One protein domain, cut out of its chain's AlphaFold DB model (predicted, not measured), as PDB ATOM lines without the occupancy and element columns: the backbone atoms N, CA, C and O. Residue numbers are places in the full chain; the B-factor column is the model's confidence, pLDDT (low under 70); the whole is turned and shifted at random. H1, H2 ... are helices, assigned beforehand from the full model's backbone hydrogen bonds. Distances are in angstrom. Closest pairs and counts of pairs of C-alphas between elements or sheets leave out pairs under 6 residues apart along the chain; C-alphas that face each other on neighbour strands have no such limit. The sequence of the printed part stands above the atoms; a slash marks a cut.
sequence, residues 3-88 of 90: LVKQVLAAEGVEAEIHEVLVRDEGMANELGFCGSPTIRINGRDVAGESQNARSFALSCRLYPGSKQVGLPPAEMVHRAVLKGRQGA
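What this domain is: This is residues 3 to 88 of the 90 residues of an uncharacterized protein of Acidobacteria bacterium (UniProt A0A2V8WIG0). The model has little regular structure: two helices, H1 and H3, meet at a steep angle at one end, the short helix H2 is alone at the other, and long loops fill the space between. The printed part has 86 residues with three named helices, in the order H1, H2, H3, and no named strand. The class is all helix, with only 27 residues in named elements. The whole is compact, radius of gyration of the C-alphas 13.1 A, spanning 36 by 27 by 22 A.

How they stand to each other: Start with H1, residues 3 to 10, and look for H3, residues 74 to 86. They touch, closest at the C-alphas of Val 7 and His 78, 6.0 A apart. They run the same way at a steep tilt of 55 degrees. H2, residues 25 to 30, is apart from both. In H1, H2 and H3 every O i to N i+4 pair is within hydrogen-bond range. Between H2 and H3, residues 40 to 41 pair briefly with residues 44 to 45, antiparallel.

Where its parts are: Find C-alpha 3 at (103.200, -12.707, 62.290), where H1 begins; it is 10.5 A long. H2 measures 8.6 A. H3, 18.9 A, ends at C-alpha 86, (109.102, -19.762, 43.744).

The domain as a whole: The C-alphas of Gly 12 and Gly 26, the two farthest apart, are 36.2 A apart. Both links are long, 14 and 43 residues, and the printed part has no cut. Confidence is low, pLDDT under 70, at residues 49 to 57 and 87 to 88.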
ATOM      1  N   LEU A   3     103.353 -13.174  63.672       91.62
ATOM      2  CA  LEU A   3     103.200 -12.707  62.290       91.62
ATOM      3  C   LEU A   3     103.680 -13.727  61.246       91.62
ATOM      4  O   LEU A   3     102.974 -13.986  60.280       91.62
ATOM      5  N   VAL A   4     104.858 -14.329  61.443       93.56
ATOM      6  CA  VAL A   4     105.415 -15.303  60.487       93.56
ATOM      7  C   VAL A   4     104.518 -16.534  60.381       93.56
ATOM      8  O   VAL A   4     104.167 -16.937  59.277       93.56
ATOM      9  N   LYS A   5     104.077 -17.080  61.520       94.25
ATOM     10  CA  LYS A   5     103.164 -18.232  61.575       94.25
ATOM     11  C   LYS A   5     101.828 -17.919  60.895       94.25
ATOM     12  O   LYS A   5     101.336 -18.735  60.127       94.25
ATOM     13  N   GLN A   6     101.276 -16.727  61.127       94.81
ATOM     14  CA  GLN A   6     100.035 -16.280  60.486       94.81
ATOM     15  C   GLN A   6     100.173 -16.171  58.966       94.81
ATOM     16  O   GLN A   6      99.298 -16.640  58.245       94.81
ATOM     17  N   VAL A   7     101.271 -15.587  58.476       95.50
ATOM     18  CA  VAL A   7     101.527 -15.466  57.034       95.50
ATOM     19  C   VAL A   7     101.730 -16.840  56.394       95.50
ATOM     20  O   VAL A   7     101.147 -17.101  55.349       95.50
ATOM     21  N   LEU A   8     102.506 -17.734  57.017       94.88
ATOM     22  CA  LEU A   8     102.706 -19.099  56.516       94.88
ATOM     23  C   LEU A   8     101.385 -19.875  56.436       94.88
ATOM     24  O   LEU A   8     101.099 -20.487  55.409       94.88
ATOM     25  N   ALA A   9     100.552 -19.788  57.479       94.62
ATOM     26  CA  ALA A   9      99.241 -20.431  57.509       94.62
ATOM     27  C   ALA A   9      98.290 -19.872  56.438       94.62
ATOM     28  O   ALA A   9      97.636 -20.645  55.746       94.62
ATOM     29  N   ALA A  10      98.246 -18.545  56.263       94.62
ATOM     30  CA  ALA A  10      97.434 -17.906  55.225       94.62
ATOM     31  C   ALA A  10      97.860 -18.326  53.806       94.62
ATOM     32  O   ALA A  10      97.018 -18.457  52.924       94.62
ATOM     33  N   GLU A  11      99.153 -18.589  53.608       94.19
ATOM     34  CA  GLU A  11      99.719 -19.047  52.336       94.19
ATOM     35  C   GLU A  11      99.642 -20.565  52.111       94.19
ATOM     36  O   GLU A  11     100.026 -21.043  51.035       94.19
ATOM     37  N   GLY A  12      99.178 -21.328  53.108       94.69
ATOM     38  CA  GLY A  12      99.186 -22.792  53.082       94.69
ATOM     39  C   GLY A  12     100.598 -23.375  52.975       94.69
ATOM     40  O   GLY A  12     100.803 -24.372  52.286       94.69
ATOM     41  N   VAL A  13     101.588 -22.714  53.581       93.94
ATOM     42  CA  VAL A  13     102.991 -23.139  53.565       93.94
ATOM     43  C   VAL A  13     103.334 -23.809  54.886       93.94
ATOM     44  O   VAL A  13     103.352 -23.164  55.934       93.94
ATOM     45  N   GLU A  14     103.686 -25.086  54.818       93.50
ATOM     46  CA  GLU A  14     104.359 -25.775  55.914       93.50
ATOM     47  C   GLU A  14     105.861 -25.485  55.835       93.50
ATOM     48  O   GLU A  14     106.503 -25.721  54.811       93.50
ATOM     49  N   ALA A  15     106.417 -24.919  56.905       92.56
ATOM     50  CA  ALA A  15     107.832 -24.594  57.003       92.56
ATOM     51  C   ALA A  15     108.327 -24.803  58.434       92.56
ATOM     52  O   ALA A  15     107.607 -24.545  59.401       92.56
ATOM     53  N   GLU A  16     109.580 -25.228  58.560       94.50
ATOM     54  CA  GLU A  16     110.261 -25.274  59.846       94.50
ATOM     55  C   GLU A  16     110.602 -23.849  60.305       94.50
ATOM     56  O   GLU A  16     111.115 -23.034  59.533       94.50
ATOM     57  N   ILE A  17     110.299 -23.534  61.566       93.88
ATOM     58  CA  ILE A  17     110.560 -22.220  62.153       93.88
ATOM     59  C   ILE A  17     111.605 -22.377  63.251       93.88
ATOM     60  O   ILE A  17     111.336 -22.975  64.290       93.88
ATOM     61  N   HIS A  18     112.764 -21.763  63.030       95.19
ATOM     62  CA  HIS A  18     113.850 -21.693  64.002       95.19
ATOM     63  C   HIS A  18     113.826 -20.343  64.719       95.19
ATOM     64  O   HIS A  18     114.044 -19.300  64.100       95.19
ATOM     65  N   GLU A  19     113.564 -20.352  66.026       94.06
ATOM     66  CA  GLU A  19     113.667 -19.162  66.875       94.06
ATOM     67  C   GLU A  19     115.038 -19.142  67.562       94.06
ATOM     68  O   GLU A  19     115.384 -20.049  68.317       94.06
ATOM     69  N   VAL A  20     115.831 -18.102  67.296       93.50
ATOM     70  CA  VAL A  20     117.201 -17.973  67.810       93.50
ATOM     71  C   VAL A  20     117.294 -16.751  68.717       93.50
ATOM     72  O   VAL A  20     117.069 -15.623  68.280       93.50
ATOM     73  N   LEU A  21     117.655 -16.972  69.984       94.19
ATOM     74  CA  LEU A  21     117.956 -15.897  70.928       94.19
ATOM     75  C   LEU A  21     119.412 -15.454  70.764       94.19
ATOM     76  O   LEU A  21     120.321 -16.189  71.150       94.19
ATOM     77  N   VAL A  22     119.613 -14.241  70.249       92.06
ATOM     78  CA  VAL A  22     120.925 -13.583  70.178       92.06
ATOM     79  C   VAL A  22     121.203 -12.880  71.505       92.06
ATOM     80  O   VAL A  22     120.436 -12.008  71.907       92.06
ATOM     81  N   ARG A  23     122.256 -13.303  72.213       92.62
ATOM     82  CA  ARG A  23     122.495 -12.920  73.620       92.62
ATOM     83  C   ARG A  23     123.574 -11.865  73.798       92.62
ATOM     84  O   ARG A  23     123.538 -11.121  74.773       92.62
ATOM     85  N   ASP A  24     124.522 -11.822  72.877       89.75
ATOM     86  CA  ASP A  24     125.697 -10.971  72.944       89.75
ATOM     87  C   ASP A  24     126.070 -10.452  71.549       89.75
ATOM     88  O   ASP A  24     125.531 -10.879  70.520       89.75
ATOM     89  N   GLU A  25     126.976  -9.482  71.526       88.75
ATOM     90  CA  GLU A  25     127.463  -8.864  70.295       88.75
ATOM     91  C   GLU A  25     128.276  -9.838  69.433       88.75
ATOM     92  O   GLU A  25     128.274  -9.708  68.210       88.75
ATOM     93  N   GLY A  26     128.943 -10.831  70.032       90.19
ATOM     94  CA  GLY A  26     129.700 -11.847  69.297       90.19
ATOM     95  C   GLY A  26     128.775 -12.681  68.416       90.19
ATOM     96  O   GLY A  26     128.926 -12.704  67.195       90.19
ATOM     97  N   MET A  27     127.730 -13.244  69.019       92.56
ATOM     98  CA  MET A  27     126.678 -13.972  68.316       92.56
ATOM     99  C   MET A  27     125.950 -13.079  67.304       92.56
ATOM    100  O   MET A  27     125.580 -13.536  66.221       92.56
ATOM    101  N   ALA A  28     125.750 -11.796  67.626       89.19
ATOM    102  CA  ALA A  28     125.153 -10.856  66.687       89.19
ATOM    103  C   ALA A  28     126.019 -10.667  65.431       89.19
ATOM    104  O   ALA A  28     125.485 -10.677  64.324       89.19
ATOM    105  N   ASN A  29     127.339 -10.546  65.584       87.50
ATOM    106  CA  ASN A  29     128.273 -10.463  64.463       87.50
ATOM    107  C   ASN A  29     128.288 -11.760  63.640       87.50
ATOM    108  O   ASN A  29     128.123 -11.706  62.423       87.50
ATOM    109  N   GLU A  30     128.420 -12.920  64.292       89.06
ATOM    110  CA  GLU A  30     128.461 -14.232  63.624       89.06
ATOM    111  C   GLU A  30     127.211 -14.497  62.781       89.06
ATOM    112  O   GLU A  30     127.289 -15.011  61.666       89.06
ATOM    113  N   LEU A  31     126.043 -14.107  63.294       88.94
ATOM    114  CA  LEU A  31     124.772 -14.296  62.608       88.94
ATOM    115  C   LEU A  31     124.419 -13.154  61.656       88.94
ATOM    116  O   LEU A  31     123.363 -13.223  61.022       88.94
ATOM    117  N   GLY A  32     125.216 -12.086  61.576       86.88
ATOM    118  CA  GLY A  32     124.856 -10.868  60.849       86.88
ATOM    119  C   GLY A  32     123.548 -10.236  61.354       86.88
ATOM    120  O   GLY A  32     122.697  -9.805  60.571       86.88
ATOM    121  N   PHE A  33     123.312 -10.288  62.663       87.25
ATOM    122  CA  PHE A  33     122.079  -9.881  63.326       87.25
ATOM    123  C   PHE A  33     121.947  -8.356  63.399       87.25
ATOM    124  O   PHE A  33     122.659  -7.676  64.134       87.25
ATOM    125  N   CYS A  34     120.983  -7.808  62.661       85.06
ATOM    126  CA  CYS A  34     120.781  -6.364  62.514       85.06
ATOM    127  C   CYS A  34     119.771  -5.776  63.520       85.06
ATOM    128  O   CYS A  34     119.189  -4.720  63.263       85.06
ATOM    129  N   GLY A  35     119.511  -6.480  64.624       88.50
ATOM    130  CA  GLY A  35     118.543  -6.090  65.646       88.50
ATOM    131  C   GLY A  35     117.269  -6.939  65.674       88.50
ATOM    132  O   GLY A  35     116.974  -7.728  64.770       88.50
ATOM    133  N   SER A  36     116.507  -6.777  66.754       89.50
ATOM    134  CA  SER A  36     115.326  -7.567  67.090       89.50
ATOM    135  C   SER A  36     114.032  -6.983  66.525       89.50
ATOM    136  O   SER A  36     113.754  -5.799  66.724       89.50
ATOM    137  N   PRO A  37     113.155  -7.810  65.944       91.19
ATOM    138  CA  PRO A  37     113.450  -9.114  65.369       91.19
ATOM    139  C   PRO A  37     114.228  -8.946  64.054       91.19
ATOM    140  O   PRO A  37     114.086  -7.945  63.358       91.19
ATOM    141  N   THR A  38     115.003  -9.967  63.694       91.38
ATOM    142  CA  THR A  38     115.474 -10.200  62.325       91.38
ATOM    143  C   THR A  38     114.760 -11.455  61.838       91.38
ATOM    144  O   THR A  38     114.835 -12.496  62.484       91.38
ATOM    145  N   ILE A  39     114.024 -11.353  60.731       92.94
ATOM    146  CA  ILE A  39     113.244 -12.468  60.176       92.94
ATOM    147  C   ILE A  39     113.883 -12.855  58.856       92.94
ATOM    148  O   ILE A  39     114.033 -12.005  57.978       92.94
ATOM    149  N   ARG A  40     114.235 -14.133  58.714       93.50
ATOM    150  CA  ARG A  40     114.813 -14.682  57.488       93.50
ATOM    151  C   ARG A  40     113.927 -15.786  56.938       93.50
ATOM    152  O   ARG A  40     113.522 -16.672  57.681       93.50
ATOM    153  N   ILE A  41     113.653 -15.733  55.639       94.38
ATOM    154  CA  ILE A  41     112.973 -16.798  54.894       94.38
ATOM    155  C   ILE A  41     114.006 -17.398  53.944       94.38
ATOM    156  O   ILE A  41     114.575 -16.676  53.126       94.38
ATOM    157  N   ASN A  42     114.289 -18.697  54.082       92.69
ATOM    158  CA  ASN A  42     115.355 -19.391  53.342       92.69
ATOM    159  C   ASN A  42     116.700 -18.637  53.404       92.69
ATOM    160  O   ASN A  42     117.344 -18.390  52.387       92.69
ATOM    161  N   GLY A  43     117.078 -18.187  54.604       91.12
ATOM    162  CA  GLY A  43     118.323 -17.450  54.856       91.12
ATOM    163  C   GLY A  43     118.302 -15.956  54.502       91.12
ATOM    164  O   GLY A  43     119.171 -15.229  54.969       91.12
ATOM    165  N   ARG A  44     117.300 -15.461  53.764       91.19
ATOM    166  CA  ARG A  44     117.237 -14.059  53.306       91.19
ATOM    167  C   ARG A  44     116.376 -13.195  54.221       91.19
ATOM    168  O   ARG A  44     115.238 -13.562  54.510       91.19
ATOM    169  N   ASP A  45     116.890 -12.040  54.649       91.69
ATOM    170  CA  ASP A  45     116.135 -11.087  55.478       91.69
ATOM    171  C   ASP A  45     114.940 -10.512  54.704       91.69
ATOM    172  O   ASP A  45     115.067 -10.068  53.560       91.69
ATOM    173  N   VAL A  46     113.771 -10.486  55.345       92.25
ATOM    174  CA  VAL A  46     112.535  -9.929  54.777       92.25
ATOM    175  C   VAL A  46     112.649  -8.437  54.443       92.25
ATOM    176  O   VAL A  46     111.993  -7.970  53.513       92.25
ATOM    177  N   ALA A  47     113.493  -7.688  55.157       88.19
ATOM    178  CA  ALA A  47     113.758  -6.274  54.883       88.19
ATOM    179  C   ALA A  47     114.901  -6.043  53.878       88.19
ATOM    180  O   ALA A  47     115.250  -4.894  53.609       88.19
ATOM    181  N   GLY A  48     115.459  -7.117  53.313       83.56
ATOM    182  CA  GLY A  48     116.626  -7.077  52.440       83.56
ATOM    183  C   GLY A  48     117.946  -7.122  53.209       83.56
ATOM    184  O   GLY A  48     118.028  -6.776  54.389       83.56
ATOM    185  N   GLU A  49     118.995  -7.562  52.520       68.69
ATOM    186  CA  GLU A  49     120.357  -7.544  53.047       68.69
ATOM    187  C   GLU A  49     120.873  -6.106  52.982       68.69
ATOM    188  O   GLU A  49     121.192  -5.578  51.916       68.69
ATOM    189  N   SER A  50     120.888  -5.423  54.125       56.56
ATOM    190  CA  SER A  50     121.486  -4.095  54.203       56.56
ATOM    191  C   SER A  50     122.993  -4.227  53.990       56.56
ATOM    192  O   SER A  50     123.716  -4.652  54.888       56.56
ATOM    193  N   GLN A  51     123.483  -3.794  52.825       49.34
ATOM    194  CA  GLN A  51     124.922  -3.658  52.547       49.34
ATOM    195  C   GLN A  51     125.630  -2.703  53.535       49.34
ATOM    196  O   GLN A  51     126.855  -2.685  53.612       49.34
ATOM    197  N   ASN A  52     124.861  -1.930  54.314       47.12
ATOM    198  CA  ASN A  52     125.329  -0.965  55.308       47.12
ATOM    199  C   ASN A  52     125.071  -1.392  56.762       47.12
ATOM    200  O   ASN A  52     125.144  -0.550  57.656       47.12
ATOM    201  N   ALA A  53     124.778  -2.667  57.041       51.78
ATOM    202  CA  ALA A  53     124.647  -3.171  58.411       51.78
ATOM    203  C   ALA A  53     126.010  -3.246  59.131       51.78
ATOM    204  O   ALA A  53     126.468  -4.306  59.530       51.78
ATOM    205  N   ARG A  54     126.679  -2.103  59.312       51.22
ATOM    206  CA  ARG A  54     127.861  -1.966  60.181       51.22
ATOM    207  C   ARG A  54     127.489  -1.865  61.664       51.22
ATOM    208  O   ARG A  54     128.361  -1.670  62.500       51.22
ATOM    209  N   SER A  55     126.205  -1.984  61.991       54.25
ATOM    210  CA  SER A  55     125.676  -1.895  63.350       54.25
ATOM    211  C   SER A  55     124.930  -3.182  63.690       54.25
ATOM    212  O   SER A  55     123.702  -3.193  63.775       54.25
ATOM    213  N   PHE A  56     125.668  -4.287  63.836       63.69
ATOM    214  CA  PHE A  56     125.145  -5.469  64.517       63.69
ATOM    215  C   PHE A  56     124.973  -5.094  65.984       63.69
ATOM    216  O   PHE A  56     125.946  -4.814  66.677       63.69
ATOM    217  N   ALA A  57     123.728  -4.969  66.428       65.88
ATOM    218  CA  ALA A  57     123.419  -4.431  67.740       65.88
ATOM    219  C   ALA A  57     122.316  -5.251  68.398       65.88
ATOM    220  O   ALA A  57     121.351  -5.667  67.751       65.88
ATOM    221  N   LEU A  58     122.432  -5.423  69.714       78.38
ATOM    222  CA  LEU A  58     121.364  -5.926  70.578       78.38
ATOM    223  C   LEU A  58     120.302  -4.838  70.793       78.38
ATOM    224  O   LEU A  58     120.033  -4.402  71.909       78.38
ATOM    225  N   SER A  59     119.728  -4.346  69.702       82.69
ATOM    226  CA  SER A  59     118.759  -3.257  69.696       82.69
ATOM    227  C   SER A  59     117.487  -3.675  68.977       82.69
ATOM    228  O   SER A  59     117.464  -4.642  68.214       82.69
ATOM    229  N   CYS A  60     116.392  -2.959  69.221       84.75
ATOM    230  CA  CYS A  60     115.180  -3.161  68.443       84.75
ATOM    231  C   CYS A  60     115.354  -2.604  67.027       84.75
ATOM    232  O   CYS A  60     115.906  -1.522  66.823       84.75
ATOM    233  N   ARG A  61     114.825  -3.327  66.044       87.06
ATOM    234  CA  ARG A  61     114.927  -2.983  64.632       87.06
ATOM    235  C   ARG A  61     113.817  -2.032  64.201       87.06
ATOM    236  O   ARG A  61     112.657  -2.178  64.592       87.06
ATOM    237  N   LEU A  62     114.160  -1.095  63.322       86.25
ATOM    238  CA  LEU A  62     113.194  -0.266  62.607       86.25
ATOM    239  C   LEU A  62     112.973  -0.824  61.206       86.25
ATOM    240  O   LEU A  62     113.917  -1.020  60.442       86.25
ATOM    241  N   TYR A  63     111.711  -1.068  60.875       86.19
ATOM    242  CA  TYR A  63     111.308  -1.561  59.567       86.19
ATOM    243  C   TYR A  63     110.692  -0.426  58.744       86.19
ATOM    244  O   TYR A  63     109.745   0.207  59.222       86.19
ATOM    245  N   PRO A  64     111.169  -0.174  57.510       83.69
ATOM    246  CA  PRO A  64     110.561   0.818  56.631       83.69
ATOM    247  C   PRO A  64     109.061   0.563  56.440       83.69
ATOM    248  O   PRO A  64     108.642  -0.560  56.158       83.69
ATOM    249  N   GLY A  65     108.251   1.609  56.613       84.06
ATOM    250  CA  GLY A  65     106.790   1.524  56.517       84.06
ATOM    251  C   GLY A  65     106.095   0.906  57.735       84.06
ATOM    252  O   GLY A  65     104.874   0.762  57.716       84.06
ATOM    253  N   SER A  66     106.829   0.558  58.798       88.38
ATOM    254  CA  SER A  66     106.216   0.171  60.067       88.38
ATOM    255  C   SER A  66     105.885   1.380  60.936       88.38
ATOM    256  O   SER A  66     106.650   2.339  61.013       88.38
ATOM    257  N   LYS A  67     104.753   1.296  61.642       84.69
ATOM    258  CA  LYS A  67     104.352   2.259  62.678       84.69
ATOM    259  C   LYS A  67     104.910   1.909  64.063       84.69
ATOM    260  O   LYS A  67     104.750   2.698  64.987       84.69
ATOM    261  N   GLN A  68     105.525   0.735  64.222       85.31
ATOM    262  CA  GLN A  68     105.966   0.217  65.513       85.31
ATOM    263  C   GLN A  68     107.391  -0.342  65.440       85.31
ATOM    264  O   GLN A  68     107.749  -1.103  64.539       85.31
ATOM    265  N   VAL A  69     108.196   0.013  66.441       83.88
ATOM    266  CA  VAL A  69     109.555  -0.507  66.626       83.88
ATOM    267  C   VAL A  69     109.506  -2.027  66.813       83.88
ATOM    268  O   VAL A  69     108.722  -2.532  67.614       83.88
ATOM    269  N   GLY A  70     110.335  -2.763  66.075       84.44
ATOM    270  CA  GLY A  70     110.425  -4.221  66.168       84.44
ATOM    271  C   GLY A  70     109.267  -4.991  65.522       84.44
ATOM    272  O   GLY A  70     109.186  -6.205  65.689       84.44
ATOM    273  N   LEU A  71     108.372  -4.339  64.774       88.19
ATOM    274  CA  LEU A  71     107.290  -5.023  64.066       88.19
ATOM    275  C   LEU A  71     107.387  -4.740  62.564       88.19
ATOM    276  O   LEU A  71     107.119  -3.614  62.157       88.19
ATOM    277  N   PRO A  72     107.765  -5.701  61.708       90.38
ATOM    278  CA  PRO A  72     107.713  -5.487  60.267       90.38
ATOM    279  C   PRO A  72     106.263  -5.396  59.767       90.38
ATOM    280  O   PRO A  72     105.385  -6.066  60.318       90.38
ATOM    281  N   PRO A  73     105.993  -4.648  58.680       92.69
ATOM    282  CA  PRO A  73     104.720  -4.753  57.975       92.69
ATOM    283  C   PRO A  73     104.490  -6.192  57.493       92.69
ATOM    284  O   PRO A  73     105.406  -6.811  56.946       92.69
ATOM    285  N   ALA A  74     103.269  -6.712  57.637       92.69
ATOM    286  CA  ALA A  74     102.931  -8.083  57.235       92.69
ATOM    287  C   ALA A  74     103.289  -8.382  55.770       92.69
ATOM    288  O   ALA A  74     103.844  -9.435  55.462       92.69
ATOM    289  N   GLU A  75     103.081  -7.397  54.895       93.25
ATOM    290  CA  GLU A  75     103.402  -7.447  53.465       93.25
ATOM    291  C   GLU A  75     104.886  -7.737  53.176       93.25
ATOM    292  O   GLU A  75     105.247  -8.309  52.149       93.25
ATOM    293  N   MET A  76     105.789  -7.345  54.077       94.06
ATOM    294  CA  MET A  76     107.216  -7.634  53.939       94.06
ATOM    295  C   MET A  76     107.493  -9.133  54.114       94.06
ATOM    296  O   MET A  76     108.206  -9.731  53.309       94.06
ATOM    297  N   VAL A  77     106.870  -9.750  55.121       94.75
ATOM    298  CA  VAL A  77     106.977 -11.192  55.379       94.75
ATOM    299  C   VAL A  77     106.256 -11.984  54.287       94.75
ATOM    300  O   VAL A  77     106.820 -12.936  53.755       94.75
ATOM    301  N   HIS A  78     105.059 -11.552  53.886       95.44
ATOM    302  CA  HIS A  78     104.268 -12.191  52.832       95.44
ATOM    303  C   HIS A  78     105.026 -12.264  51.500       95.44
ATOM    304  O   HIS A  78     105.204 -13.348  50.942       95.44
ATOM    305  N   ARG A  79     105.600 -11.144  51.036       94.69
ATOM    306  CA  ARG A  79     106.418 -11.130  49.811       94.69
ATOM    307  C   ARG A  79     107.645 -12.035  49.906       94.69
ATOM    308  O   ARG A  79     108.020 -12.650  48.909       94.69
ATOM    309  N   ALA A  80     108.280 -12.125  51.074       94.88
ATOM    310  CA  ALA A  80     109.421 -13.013  51.274       94.88
ATOM    311  C   ALA A  80     109.015 -14.496  51.217       94.88
ATOM    312  O   ALA A  80     109.698 -15.281  50.559       94.88
ATOM    313  N   VAL A  81     107.879 -14.867  51.819       95.25
ATOM    314  CA  VAL A  81     107.312 -16.226  51.740       95.25
ATOM    315  C   VAL A  81     106.981 -16.595  50.294       95.25
ATOM    316  O   VAL A  81     107.436 -17.633  49.811       95.25
ATOM    317  N   LEU A  82     106.284 -15.724  49.556       93.88
ATOM    318  CA  LEU A  82     105.965 -15.955  48.142       93.88
ATOM    319  C   LEU A  82     107.218 -16.160  47.281       93.88
ATOM    320  O   LEU A  82     107.258 -17.074  46.455       93.88
ATOM    321  N   LYS A  83     108.263 -15.351  47.491       91.94
ATOM    322  CA  LYS A  83     109.554 -15.515  46.801       91.94
ATOM    323  C   LYS A  83     110.237 -16.836  47.164       91.94
ATOM    324  O   LYS A  83     110.752 -17.510  46.276       91.94
ATOM    325  N   GLY A  84     110.220 -17.221  48.441       89.31
ATOM    326  CA  GLY A  84     110.786 -18.486  48.917       89.31
ATOM    327  C   GLY A  84     110.138 -19.711  48.266       89.31
ATOM    328  O   GLY A  84     110.844 -20.647  47.904       89.31
ATOM    329  N   ARG A  85     108.818 -19.670  48.026       85.38
ATOM    330  CA  ARG A  85     108.079 -20.733  47.315       85.38
ATOM    331  C   ARG A  85     108.494 -20.874  45.851       85.38
ATOM    332  O   ARG A  85     108.539 -21.986  45.334       85.38
ATOM    333  N   GLN A  86     108.753 -19.760  45.169       76.56
ATOM    334  CA  GLN A  86     109.102 -19.762  43.744       76.56
ATOM    335  C   GLN A  86     110.511 -20.314  43.501       76.56
ATOM    336  O   GLN A  86     110.713 -21.036  42.532       76.56
ATOM    337  N   GLY A  87     111.458 -20.043  44.407       63.03
ATOM    338  CA  GLY A  87     112.824 -20.575  44.328       63.03
ATOM    339  C   GLY A  87     112.959 -22.070  44.643       63.03
ATOM    340  O   GLY A  87     114.018 -22.628  44.403       63.03
ATOM    341  N   ALA A  88     111.912 -22.714  45.170       57.75
ATOM    342  CA  ALA A  88     111.885 -24.153  45.451       57.75
ATOM    343  C   ALA A  88     111.283 -24.995  44.303       57.75
ATOM    344  O   ALA A  88     111.176 -26.211  44.430       57.75
TER     345      ALA A  88